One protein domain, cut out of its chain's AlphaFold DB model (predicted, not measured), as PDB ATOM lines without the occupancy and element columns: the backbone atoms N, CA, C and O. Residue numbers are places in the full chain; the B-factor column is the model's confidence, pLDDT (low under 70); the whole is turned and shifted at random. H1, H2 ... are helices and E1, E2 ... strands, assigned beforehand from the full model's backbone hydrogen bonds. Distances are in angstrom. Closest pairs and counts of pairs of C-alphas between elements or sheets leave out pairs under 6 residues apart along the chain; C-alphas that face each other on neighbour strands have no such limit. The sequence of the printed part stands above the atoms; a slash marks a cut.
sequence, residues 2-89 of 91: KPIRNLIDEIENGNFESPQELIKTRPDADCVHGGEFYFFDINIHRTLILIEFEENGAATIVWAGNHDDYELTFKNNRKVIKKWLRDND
ATOM      1  N   LYS A   2     -32.695 -48.185   3.349       51.69
ATOM      2  CA  LYS A   2     -32.229 -48.937   4.539       51.69
ATOM      3  C   LYS A   2     -32.412 -48.219   5.901       51.69
ATOM      4  O   LYS A   2     -32.750 -48.909   6.849       51.69
ATOM      5  N   PRO A   3     -32.275 -46.881   6.013       55.06
ATOM      6  CA  PRO A   3     -32.345 -46.214   7.318       55.06
ATOM      7  C   PRO A   3     -33.733 -46.222   7.958       55.06
ATOM      8  O   PRO A   3     -33.843 -46.440   9.152       55.06
ATOM      9  N   ILE A   4     -34.788 -46.044   7.155       54.84
ATOM     10  CA  ILE A   4     -36.175 -46.052   7.643       54.84
ATOM     11  C   ILE A   4     -36.585 -47.456   8.108       54.84
ATOM     12  O   ILE A   4     -37.321 -47.579   9.071       54.84
ATOM     13  N   ARG A   5     -36.097 -48.526   7.462       58.00
ATOM     14  CA  ARG A   5     -36.365 -49.895   7.932       58.00
ATOM     15  C   ARG A   5     -35.641 -50.209   9.227       58.00
ATOM     16  O   ARG A   5     -36.291 -50.665  10.142       58.00
ATOM     17  N   ASN A   6     -34.353 -49.878   9.329       62.59
ATOM     18  CA  ASN A   6     -33.631 -50.033  10.591       62.59
ATOM     19  C   ASN A   6     -34.283 -49.216  11.714       62.59
ATOM     20  O   ASN A   6     -34.287 -49.650  12.854       62.59
ATOM     21  N   LEU A   7     -34.848 -48.053  11.375       61.75
ATOM     22  CA  LEU A   7     -35.600 -47.233  12.308       61.75
ATOM     23  C   LEU A   7     -36.888 -47.914  12.780       61.75
ATOM     24  O   LEU A   7     -37.155 -47.955  13.975       61.75
ATOM     25  N   ILE A   8     -37.685 -48.418  11.837       64.56
ATOM     26  CA  ILE A   8     -38.905 -49.166  12.143       64.56
ATOM     27  C   ILE A   8     -38.540 -50.395  12.976       64.56
ATOM     28  O   ILE A   8     -39.144 -50.598  14.013       64.56
ATOM     29  N   ASP A   9     -37.488 -51.128  12.609       66.50
ATOM     30  CA  ASP A   9     -37.008 -52.291  13.351       66.50
ATOM     31  C   ASP A   9     -36.517 -51.911  14.763       66.50
ATOM     32  O   ASP A   9     -36.769 -52.649  15.706       66.50
ATOM     33  N   GLU A  10     -35.828 -50.782  14.960       65.25
ATOM     34  CA  GLU A  10     -35.403 -50.318  16.294       65.25
ATOM     35  C   GLU A  10     -36.576 -49.872  17.171       65.25
ATOM     36  O   GLU A  10     -36.504 -50.024  18.387       65.25
ATOM     37  N   ILE A  11     -37.644 -49.333  16.579       65.06
ATOM     38  CA  ILE A  11     -38.864 -48.962  17.309       65.06
ATOM     39  C   ILE A  11     -39.721 -50.199  17.593       65.06
ATOM     40  O   ILE A  11     -40.178 -50.368  18.715       65.06
ATOM     41  N   GLU A  12     -39.906 -51.087  16.617       65.25
ATOM     42  CA  GLU A  12     -40.700 -52.315  16.750       65.25
ATOM     43  C   GLU A  12     -40.030 -53.345  17.670       65.25
ATOM     44  O   GLU A  12     -40.721 -54.060  18.392       65.25
ATOM     45  N   ASN A  13     -38.693 -53.428  17.668       64.75
ATOM     46  CA  ASN A  13     -37.937 -54.308  18.569       64.75
ATOM     47  C   ASN A  13     -37.444 -53.588  19.834       64.75
ATOM     48  O   ASN A  13     -36.861 -54.218  20.721       64.75
ATOM     49  N   GLY A  14     -37.617 -52.270  19.905       62.06
ATOM     50  CA  GLY A  14     -37.326 -51.485  21.088       62.06
ATOM     51  C   GLY A  14     -38.449 -51.669  22.093       62.06
ATOM     52  O   GLY A  14     -39.521 -51.098  21.935       62.06
ATOM     53  N   ASN A  15     -38.204 -52.451  23.144       55.84
ATOM     54  CA  ASN A  15     -39.101 -52.536  24.296       55.84
ATOM     55  C   ASN A  15     -39.068 -51.205  25.071       55.84
ATOM     56  O   ASN A  15     -38.443 -51.112  26.126       55.84
ATOM     57  N   PHE A  16     -39.657 -50.146  24.520       68.94
ATOM     58  CA  PHE A  16     -39.883 -48.891  25.228       68.94
ATOM     59  C   PHE A  16     -41.299 -48.945  25.801       68.94
ATOM     60  O   PHE A  16     -42.217 -48.350  25.251       68.94
ATOM     61  N   GLU A  17     -41.496 -49.701  26.882       67.50
ATOM     62  CA  GLU A  17     -42.826 -49.857  27.495       67.50
ATOM     63  C   GLU A  17     -43.191 -48.640  28.362       67.50
ATOM     64  O   GLU A  17     -44.320 -48.500  28.832       67.50
ATOM     65  N   SER A  18     -42.230 -47.736  28.599       76.62
ATOM     66  CA  SER A  18     -42.456 -46.508  29.356       76.62
ATOM     67  C   SER A  18     -41.477 -45.376  29.011       76.62
ATOM     68  O   SER A  18     -40.333 -45.630  28.610       76.62
ATOM     69  N   PRO A  19     -41.851 -44.112  29.298       79.88
ATOM     70  CA  PRO A  19     -40.937 -42.972  29.213       79.88
ATOM     71  C   PRO A  19     -39.640 -43.147  30.018       79.88
ATOM     72  O   PRO A  19     -38.583 -42.653  29.631       79.88
ATOM     73  N   GLN A  20     -39.693 -43.863  31.144       80.81
ATOM     74  CA  GLN A  20     -38.530 -44.106  32.002       80.81
ATOM     75  C   GLN A  20     -37.514 -45.037  31.329       80.81
ATOM     76  O   GLN A  20     -36.305 -44.806  31.404       80.81
ATOM     77  N   GLU A  21     -37.999 -46.075  30.648       79.56
ATOM     78  CA  GLU A  21     -37.161 -46.985  29.865       79.56
ATOM     79  C   GLU A  21     -36.606 -46.316  28.614       79.56
ATOM     80  O   GLU A  21     -35.427 -46.512  28.298       79.56
ATOM     81  N   LEU A  22     -37.406 -45.466  27.959       80.88
ATOM     82  CA  LEU A  22     -36.916 -44.628  26.874       80.88
ATOM     83  C   LEU A  22     -35.756 -43.762  27.356       80.88
ATOM     84  O   LEU A  22     -34.683 -43.852  26.793       80.88
ATOM     85  N   ILE A  23     -35.907 -42.980  28.426       81.75
ATOM     86  CA  ILE A  23     -34.829 -42.092  28.902       81.75
ATOM     87  C   ILE A  23     -33.563 -42.886  29.277       81.75
ATOM     88  O   ILE A  23     -32.442 -42.418  29.080       81.75
ATOM     89  N   LYS A  24     -33.716 -44.110  29.798       82.62
ATOM     90  CA  LYS A  24     -32.585 -44.984  30.147       82.62
ATOM     91  C   LYS A  24     -31.821 -45.482  28.916       82.62
ATOM     92  O   LYS A  24     -30.597 -45.584  28.958       82.62
ATOM     93  N   THR A  25     -32.538 -45.838  27.855       77.94
ATOM     94  CA  THR A  25     -31.967 -46.362  26.602       77.94
ATOM     95  C   THR A  25     -31.548 -45.246  25.644       77.94
ATOM     96  O   THR A  25     -30.582 -45.397  24.898       77.94
ATOM     97  N   ARG A  26     -32.239 -44.109  25.722       80.44
ATOM     98  CA  ARG A  26     -32.124 -42.890  24.922       80.44
ATOM     99  C   ARG A  26     -31.996 -41.673  25.844       80.44
ATOM    100  O   ARG A  26     -32.949 -40.914  26.013       80.44
ATOM    101  N   PRO A  27     -30.806 -41.446  26.434       83.19
ATOM    102  CA  PRO A  27     -30.554 -40.266  27.264       83.19
ATOM    103  C   PRO A  27     -30.682 -38.941  26.499       83.19
ATOM    104  O   PRO A  27     -30.732 -37.881  27.113       83.19
ATOM    105  N   ASP A  28     -30.687 -39.000  25.166       86.38
ATOM    106  CA  ASP A  28     -30.914 -37.877  24.261       86.38
ATOM    107  C   ASP A  28     -32.400 -37.516  24.088       86.38
ATOM    108  O   ASP A  28     -32.700 -36.513  23.446       86.38
ATOM    109  N   ALA A  29     -33.321 -38.305  24.653       89.19
ATOM    110  CA  ALA A  29     -34.746 -38.028  24.587       89.19
ATOM    111  C   ALA A  29     -35.132 -36.774  25.390       89.19
ATOM    112  O   ALA A  29     -34.865 -36.667  26.588       89.19
ATOM    113  N   ASP A  30     -35.822 -35.845  24.734       91.12
ATOM    114  CA  ASP A  30     -36.297 -34.586  25.299       91.12
ATOM    115  C   ASP A  30     -37.828 -34.568  25.373       91.12
ATOM    116  O   ASP A  30     -38.515 -34.621  24.351       91.12
ATOM    117  N   CYS A  31     -38.371 -34.467  26.589       92.19
ATOM    118  CA  CYS A  31     -39.807 -34.328  26.811       92.19
ATOM    119  C   CYS A  31     -40.271 -32.940  26.361       92.19
ATOM    120  O   CYS A  31     -39.864 -31.929  26.942       92.19
ATOM    121  N   VAL A  32     -41.142 -32.864  25.353       92.31
ATOM    122  CA  VAL A  32     -41.583 -31.594  24.752       92.31
ATOM    123  C   VAL A  32     -43.006 -31.187  25.116       92.31
ATOM    124  O   VAL A  32     -43.318 -29.991  25.047       92.31
ATOM    125  N   HIS A  33     -43.845 -32.128  25.552       89.75
ATOM    126  CA  HIS A  33     -45.201 -31.847  26.016       89.75
ATOM    127  C   HIS A  33     -45.703 -32.898  27.014       89.75
ATOM    128  O   HIS A  33     -45.436 -34.080  26.827       89.75
ATOM    129  N   GLY A  34     -46.380 -32.417  28.067       84.06
ATOM    130  CA  GLY A  34     -47.200 -33.169  29.035       84.06
ATOM    131  C   GLY A  34     -46.543 -34.274  29.877       84.06
ATOM    132  O   GLY A  34     -47.056 -34.583  30.946       84.06
ATOM    133  N   GLY A  35     -45.366 -34.777  29.495       85.75
ATOM    134  CA  GLY A  35     -44.773 -35.986  30.073       85.75
ATOM    135  C   GLY A  35     -44.922 -37.216  29.175       85.75
ATOM    136  O   GLY A  35     -44.290 -38.230  29.448       85.75
ATOM    137  N   GLU A  36     -45.705 -37.111  28.104       89.12
ATOM    138  CA  GLU A  36     -45.993 -38.182  27.150       89.12
ATOM    139  C   GLU A  36     -45.325 -37.986  25.780       89.12
ATOM    140  O   GLU A  36     -45.050 -38.974  25.104       89.12
ATOM    141  N   PHE A  37     -44.975 -36.750  25.390       91.88
ATOM    142  CA  PHE A  37     -44.343 -36.473  24.092       91.88
ATOM    143  C   PHE A  37     -42.828 -36.286  24.187       91.88
ATOM    144  O   PHE A  37     -42.355 -35.406  24.918       91.88
ATOM    145  N   TYR A  38     -42.072 -37.025  23.372       92.31
ATOM    146  CA  TYR A  38     -40.604 -37.022  23.384       92.31
ATOM    147  C   TYR A  38     -39.989 -36.884  21.995       92.31
ATOM    148  O   TYR A  38     -40.406 -37.571  21.067       92.31
ATOM    149  N   PHE A  39     -38.949 -36.052  21.887       91.81
ATOM    150  CA  PHE A  39     -38.057 -36.004  20.727       91.81
ATOM    151  C   PHE A  39     -36.734 -36.714  20.995       91.81
ATOM    152  O   PHE A  39     -36.162 -36.515  22.057       91.81
ATOM    153  N   PHE A  40     -36.195 -37.458  20.030       87.62
ATOM    154  CA  PHE A  40     -34.839 -38.028  20.107       87.62
ATOM    155  C   PHE A  40     -34.213 -38.233  18.715       87.62
ATOM    156  O   PHE A  40     -34.938 -38.248  17.718       87.62
ATOM    157  N   ASP A  41     -32.882 -38.390  18.632       84.94
ATOM    158  CA  ASP A  41     -32.135 -38.516  17.361       84.94
ATOM    159  C   ASP A  41     -31.683 -39.956  17.091       84.94
ATOM    160  O   ASP A  41     -30.864 -40.522  17.815       84.94
ATOM    161  N   ILE A  42     -32.172 -40.583  16.029       74.94
ATOM    162  CA  ILE A  42     -31.631 -41.875  15.592       74.94
ATOM    163  C   ILE A  42     -30.372 -41.663  14.732       74.94
ATOM    164  O   ILE A  42     -30.397 -41.290  13.554       74.94
ATOM    165  N   ASN A  43     -29.246 -41.930  15.391       63.41
ATOM    166  CA  ASN A  43     -27.896 -41.401  15.191       63.41
ATOM    167  C   ASN A  43     -27.149 -41.820  13.901       63.41
ATOM    168  O   ASN A  43     -25.928 -41.964  13.901       63.41
ATOM    169  N   ILE A  44     -27.839 -42.024  12.775       55.38
ATOM    170  CA  ILE A  44     -27.185 -42.309  11.482       55.38
ATOM    171  C   ILE A  44     -27.460 -41.211  10.439       55.38
ATOM    172  O   ILE A  44     -26.667 -41.050   9.511       55.38
ATOM    173  N   HIS A  45     -28.492 -40.372  10.609       58.53
ATOM    174  CA  HIS A  45     -28.832 -39.334   9.618       58.53
ATOM    175  C   HIS A  45     -29.419 -38.027  10.187       58.53
ATOM    176  O   HIS A  45     -30.141 -37.345   9.460       58.53
ATOM    177  N   ARG A  46     -29.140 -37.653  11.450       71.19
ATOM    178  CA  ARG A  46     -29.800 -36.504  12.116       71.19
ATOM    179  C   ARG A  46     -31.323 -36.587  11.992       71.19
ATOM    180  O   ARG A  46     -31.982 -35.624  11.593       71.19
ATOM    181  N   THR A  47     -31.855 -37.790  12.171       80.88
ATOM    182  CA  THR A  47     -33.282 -38.047  12.008       80.88
ATOM    183  C   THR A  47     -33.913 -37.929  13.379       80.88
ATOM    184  O   THR A  47     -33.609 -38.709  14.277       80.88
ATOM    185  N   LEU A  48     -34.761 -36.922  13.532       87.25
ATOM    186  CA  LEU A  48     -35.523 -36.683  14.739       87.25
ATOM    187  C   LEU A  48     -36.852 -37.424  14.656       87.25
ATOM    188  O   LEU A  48     -37.497 -37.466  13.606       87.25
ATOM    189  N   ILE A  49     -37.267 -37.970  15.789       87.31
ATOM    190  CA  ILE A  49     -38.560 -38.631  15.939       87.31
ATOM    191  C   ILE A  49     -39.285 -37.987  17.094       87.31
ATOM    192  O   ILE A  49     -38.686 -37.818  18.148       87.31
ATOM    193  N   LEU A  50     -40.558 -37.670  16.882       91.94
ATOM    194  CA  LEU A  50     -41.508 -37.369  17.936       91.94
ATOM    195  C   LEU A  50     -42.346 -38.612  18.198       91.94
ATOM    196  O   LEU A  50     -42.981 -39.127  17.274       91.94
ATOM    197  N   ILE A  51     -42.375 -39.052  19.447       90.12
ATOM    198  CA  ILE A  51     -43.275 -40.113  19.894       90.12
ATOM    199  C   ILE A  51     -44.209 -39.611  20.988       90.12
ATOM    200  O   ILE A  51     -43.864 -38.673  21.709       90.12
ATOM    201  N   GLU A  52     -45.356 -40.265  21.104       91.38
ATOM    202  CA  GLU A  52     -46.307 -40.154  22.208       91.38
ATOM    203  C   GLU A  52     -46.373 -41.495  22.944       91.38
ATOM    204  O   GLU A  52     -46.449 -42.541  22.297       91.38
ATOM    205  N   PHE A  53     -46.364 -41.466  24.277       87.38
ATOM    206  CA  PHE A  53     -46.728 -42.620  25.099       87.38
ATOM    207  C   PHE A  53     -48.184 -42.539  25.536       87.38
ATOM    208  O   PHE A  53     -48.581 -41.615  26.241       87.38
ATOM    209  N   GLU A  54     -48.952 -43.559  25.181       83.75
ATOM    210  CA  GLU A  54     -50.323 -43.723  25.636       83.75
ATOM    211  C   GLU A  54     -50.377 -44.319  27.053       83.75
ATOM    212  O   GLU A  54     -49.463 -45.006  27.517       83.75
ATOM    213  N   GLU A  55     -51.506 -44.128  27.740       80.38
ATOM    214  CA  GLU A  55     -51.730 -44.666  29.093       80.38
ATOM    215  C   GLU A  55     -51.664 -46.203  29.163       80.38
ATOM    216  O   GLU A  55     -51.420 -46.774  30.225       80.38
ATOM    217  N   ASN A  56     -51.881 -46.885  28.035       78.44
ATOM    218  CA  ASN A  56     -51.832 -48.345  27.918       78.44
ATOM    219  C   ASN A  56     -50.399 -48.900  27.755       78.44
ATOM    220  O   ASN A  56     -50.240 -50.117  27.667       78.44
ATOM    221  N   GLY A  57     -49.377 -48.034  27.713       73.56
ATOM    222  CA  GLY A  57     -47.978 -48.408  27.496       73.56
ATOM    223  C   GLY A  57     -47.579 -48.564  26.025       73.56
ATOM    224  O   GLY A  57     -46.434 -48.909  25.744       73.56
ATOM    225  N   ALA A  58     -48.487 -48.310  25.080       79.44
ATOM    226  CA  ALA A  58     -48.157 -48.230  23.664       79.44
ATOM    227  C   ALA A  58     -47.448 -46.907  23.351       79.44
ATOM    228  O   ALA A  58     -47.732 -45.866  23.948       79.44
ATOM    229  N   ALA A  59     -46.533 -46.955  22.386       83.88
ATOM    230  CA  ALA A  59     -45.872 -45.779  21.848       83.88
ATOM    231  C   ALA A  59     -46.296 -45.566  20.393       83.88
ATOM    232  O   ALA A  59     -46.240 -46.491  19.579       83.88
ATOM    233  N   THR A  60     -46.661 -44.332  20.057       86.69
ATOM    234  CA  THR A  60     -47.071 -43.936  18.709       86.69
ATOM    235  C   THR A  60     -46.052 -42.965  18.120       86.69
ATOM    236  O   THR A  60     -45.647 -41.997  18.765       86.69
ATOM    237  N   ILE A  61     -45.619 -43.205  16.876       87.38
ATOM    238  CA  ILE A  61     -44.794 -42.243  16.133       87.38
ATOM    239  C   ILE A  61     -45.703 -41.117  15.640       87.38
ATOM    240  O   ILE A  61     -46.515 -41.305  14.736       87.38
ATOM    241  N   VAL A  62     -45.518 -39.934  16.212       91.88
ATOM    242  CA  VAL A  62     -46.282 -38.719  15.903       91.88
ATOM    243  C   VAL A  62     -45.684 -37.995  14.699       91.88
ATOM    244  O   VAL A  62     -46.397 -37.444  13.859       91.88
ATOM    245  N   TRP A  63     -44.353 -37.974  14.608       92.75
ATOM    246  CA  TRP A  63     -43.625 -37.309  13.531       92.75
ATOM    247  C   TRP A  63     -42.228 -37.911  13.359       92.75
ATOM    248  O   TRP A  63     -41.593 -38.306  14.332       92.75
ATOM    249  N   ALA A  64     -41.720 -37.936  12.127       87.31
ATOM    250  CA  ALA A  64     -40.335 -38.290  11.835       87.31
ATOM    251  C   ALA A  64     -39.809 -37.452  10.666       87.31
ATOM    252  O   ALA A  64     -40.498 -37.278   9.659       87.31
ATOM    253  N   GLY A  65     -38.578 -36.966  10.783       85.50
ATOM    254  CA  GLY A  65     -37.945 -36.147   9.753       85.50
ATOM    255  C   GLY A  65     -36.484 -35.867  10.066       85.50
ATOM    256  O   GLY A  65     -35.985 -36.199  11.139       85.50
ATOM    257  N   ASN A  66     -35.764 -35.284   9.114       86.25
ATOM    258  CA  ASN A  66     -34.384 -34.875   9.361       86.25
ATOM    259  C   ASN A  66     -34.329 -33.538  10.130       86.25
ATOM    260  O   ASN A  66     -35.353 -32.919  10.429       86.25
ATOM    261  N   HIS A  67     -33.120 -33.084  10.457       85.88
ATOM    262  CA  HIS A  67     -32.917 -31.811  11.147       85.88
ATOM    263  C   HIS A  67     -33.497 -30.604  10.393       85.88
ATOM    264  O   HIS A  67     -34.124 -29.755  11.020       85.88
ATOM    265  N   ASP A  68     -33.354 -30.546   9.069       87.38
ATOM    266  CA  ASP A  68     -33.892 -29.447   8.262       87.38
ATOM    267  C   ASP A  68     -35.432 -29.459   8.283       87.38
ATOM    268  O   ASP A  68     -36.062 -28.409   8.427       87.38
ATOM    269  N   ASP A  69     -36.051 -30.645   8.226       90.06
ATOM    270  CA  ASP A  69     -37.504 -30.814   8.362       90.06
ATOM    271  C   ASP A  69     -37.983 -30.372   9.753       90.06
ATOM    272  O   ASP A  69     -39.032 -29.730   9.884       90.06
ATOM    273  N   TYR A  70     -37.209 -30.687  10.796       90.88
ATOM    274  CA  TYR A  70     -37.485 -30.273  12.170       90.88
ATOM    275  C   TYR A  70     -37.411 -28.748  12.318       90.88
ATOM    276  O   TYR A  70     -38.331 -28.136  12.866       90.88
ATOM    277  N   GLU A  71     -36.367 -28.108  11.787       92.38
ATOM    278  CA  GLU A  71     -36.238 -26.650  11.814       92.38
ATOM    279  C   GLU A  71     -37.349 -25.964  11.012       92.38
ATOM    280  O   GLU A  71     -37.929 -24.977  11.474       92.38
ATOM    281  N   LEU A  72     -37.708 -26.507   9.848       94.31
ATOM    282  CA  LEU A  72     -38.784 -25.978   9.013       94.31
ATOM    283  C   LEU A  72     -40.150 -26.072   9.712       94.31
ATOM    284  O   LEU A  72     -40.926 -25.112   9.691       94.31
ATOM    285  N   THR A  73     -40.430 -27.213  10.345       94.38
ATOM    286  CA  THR A  73     -41.730 -27.519  10.963       94.38
ATOM    287  C   THR A  73     -41.878 -26.854  12.330       94.38
ATOM    288  O   THR A  73     -42.864 -26.162  12.596       94.38
ATOM    289  N   PHE A  74     -40.884 -27.022  13.201       95.94
ATOM    290  CA  PHE A  74     -40.961 -26.654  14.615       95.94
ATOM    291  C   PHE A  74     -40.142 -25.419  14.977       95.94
ATOM    292  O   PHE A  74     -40.334 -24.860  16.060       95.94
ATOM    293  N   LYS A  75     -39.255 -24.951  14.090       94.12
ATOM    294  CA  LYS A  75     -38.460 -23.723  14.275       94.12
ATOM    295  C   LYS A  75     -37.682 -23.707  15.592       94.12
ATOM    296  O   LYS A  75     -37.564 -22.656  16.224       94.12
ATOM    297  N   ASN A  76     -37.231 -24.883  16.042       89.44
ATOM    298  CA  ASN A  76     -36.560 -25.088  17.329       89.44
ATOM    299  C   ASN A  76     -37.346 -24.505  18.525       89.44
ATOM    300  O   ASN A  76     -36.761 -24.025  19.496       89.44
ATOM    301  N   ASN A  77     -38.685 -24.489  18.456       93.00
ATOM    302  CA  ASN A  77     -39.527 -23.760  19.399       93.00
ATOM    303  C   ASN A  77     -40.645 -24.634  19.979       93.00
ATOM    304  O   ASN A  77     -41.621 -24.965  19.308       93.00
ATOM    305  N   ARG A  78     -40.573 -24.899  21.288       92.69
ATOM    306  CA  ARG A  78     -41.575 -25.694  22.022       92.69
ATOM    307  C   ARG A  78     -43.008 -25.162  21.909       92.69
ATOM    308  O   ARG A  78     -43.950 -25.948  21.903       92.69
ATOM    309  N   LYS A  79     -43.207 -23.845  21.772       95.44
ATOM    310  CA  LYS A  79     -44.550 -23.277  21.543       95.44
ATOM    311  C   LYS A  79     -45.087 -23.638  20.159       95.44
ATOM    312  O   LYS A  79     -46.291 -23.825  20.019       95.44
ATOM    313  N   VAL A  80     -44.210 -23.729  19.158       96.75
ATOM    314  CA  VAL A  80     -44.574 -24.168  17.805       96.75
ATOM    315  C   VAL A  80     -44.869 -25.664  17.801       96.75
ATOM    316  O   VAL A  80     -45.877 -26.039  17.221       96.75
ATOM    317  N   ILE A  81     -44.093 -26.484  18.522       96.00
ATOM    318  CA  ILE A  81     -44.391 -27.917  18.721       96.00
ATOM    319  C   ILE A  81     -45.782 -28.092  19.334       96.00
ATOM    320  O   ILE A  81     -46.625 -28.766  18.757       96.00
ATOM    321  N   LYS A  82     -46.074 -27.402  20.445       95.25
ATOM    322  CA  LYS A  82     -47.399 -27.455  21.079       95.25
ATOM    323  C   LYS A  82     -48.520 -27.019  20.129       95.25
ATOM    324  O   LYS A  82     -49.584 -27.624  20.108       95.25
ATOM    325  N   LYS A  83     -48.302 -25.948  19.359       96.81
ATOM    326  CA  LYS A  83     -49.283 -25.493  18.370       96.81
ATOM    327  C   LYS A  83     -49.497 -26.555  17.290       96.81
ATOM    328  O   LYS A  83     -50.639 -26.830  16.961       96.81
ATOM    329  N   TRP A  84     -48.419 -27.143  16.777       97.50
ATOM    330  CA  TRP A  84     -48.471 -28.186  15.759       97.50
ATOM    331  C   TRP A  84     -49.228 -29.416  16.259       97.50
ATOM    332  O   TRP A  84     -50.096 -29.894  15.545       97.50
ATOM    333  N   LEU A  85     -48.977 -29.867  17.494       96.50
ATOM    334  CA  LEU A  85     -49.708 -30.985  18.102       96.50
ATOM    335  C   LEU A  85     -51.218 -30.719  18.129       96.50
ATOM    336  O   LEU A  85     -51.989 -31.546  17.662       96.50
ATOM    337  N   ARG A  86     -51.630 -29.523  18.572       96.44
ATOM    338  CA  ARG A  86     -53.045 -29.125  18.597       96.44
ATOM    339  C   ARG A  86     -53.655 -29.001  17.201       96.44
ATOM    340  O   ARG A  86     -54.792 -29.387  16.981       96.44
ATOM    341  N   ASP A  87     -52.913 -28.427  16.257       97.19
ATOM    342  CA  ASP A  87     -53.378 -28.244  14.878       97.19
ATOM    343  C   ASP A  87     -53.464 -29.591  14.113       97.19
ATOM    344  O   ASP A  87     -54.033 -29.625  13.024       97.19
ATOM    345  N   ASN A  88     -52.905 -30.678  14.668       96.06
ATOM    346  CA  ASN A  88     -52.960 -32.049  14.144       96.06
ATOM    347  C   ASN A  88     -53.722 -33.014  15.082       96.06
ATOM    348  O   ASN A  88     -53.538 -34.222  14.972       96.06
ATOM    349  N   ASP A  89     -54.547 -32.487  15.995       94.56
ATOM    350  CA  ASP A  89     -55.438 -33.250  16.885       94.56
ATOM    351  C   ASP A  89     -54.744 -34.271  17.815       94.56
ATOM    352  O   ASP A  89     -55.363 -35.237  18.254       94.56
TER     353      ASP A  89
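This is residues 2 to 89 of the 91 residues of the protein "Type II toxin-antitoxin system HigB family toxin" of Brumimicrobium sp. C305 (UniProt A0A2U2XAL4). A strongly twisted sheet of four strands forms the middle of the domain, with H3 and H4 over one face, meeting at a corner, and the longer H1 over the other side. H2 only grazes the sheet, and E4 bends partway along its length. The printed part has 88 residues with four named helices and four named strands, in the order H1, H2, E1, E2, E3, E4, H3, H4. The sheet's order is E1, E2, E3, E4, antiparallel throughout, and the class is mixed, helices and strands. The whole is compact, with a radius of gyration of the C-alphas of 12.6 A and a rounded outline of 31 by 30 by 22 A.

E1, residues 30 to 33, E2, residues 37 to 42, E3, residues 47 to 53, and E4, residues 59 to 66, form a meander, each strand the antiparallel neighbour of the one before, joined as three hairpins. E1 and E4 are the edge strands. N 30 and O 39 are 2.8 A apart between E1 and E2, N 38 and O 51 are 2.9 A apart between E2 and E3, and N 50 and O 63 are 2.8 A apart between E3 and E4, each within hydrogen-bond range. E4 bends by 57 degrees at residue 62. H3, residues 67 to 74, is on the sheet over E4 at a height of 7.6 A, slantwise to the strands at 37 degrees on the local plane; its closest C-alpha pair with E3 is Thr 47 and His 67, 6.3 A. H4, residues 78 to 87, is on the same face at a height of 9.2 A, only just over E2, on which 3 of its C-alphas fall, and across the strands at 74 degrees on the local plane. The closest C-alphas of E1 and H4 are those of Val 32 and Arg 78, 6.5 A. H3 and H4 only just touch, only at the corner by their link, with 3 pairs of C-alphas within 8 A, the closest those of Phe 74 and Val 80 at 5.4 A. H1, residues 2 to 12, is on the sheet over E3 at a height of 9.0 A, along the strands at 19 degrees on the local plane. With H3 and H4 on one face and H1 on the other, there are three layers, helices on both faces of a sheet. H2, residues 19 to 25, only grazes the sheet with its residues 19 to 23, and is apart from H1. Every O i to N i+4 pair is within hydrogen-bond range in H1, H2, H3 and H4.

H1 begins at C-alpha 2, (-32.229, -48.937, 4.539), and is 15.2 A long. E2 measures 16.2 A, E3 19.3 A and E4 20.2 A from first to last C-alpha. E3 begins at C-alpha 47, (-33.282, -38.047, 12.008). H4 is 14.0 A long and ends at C-alpha 87, (-53.378, -28.244, 14.878).

The C-alphas farthest apart are those of Lys 2 and Lys 79, 33.2 A. The printed part has no cut and no long link. The mean pLDDT of the printed part is 82.2, and residues 2 to 17 and 43 to 45 are under 70.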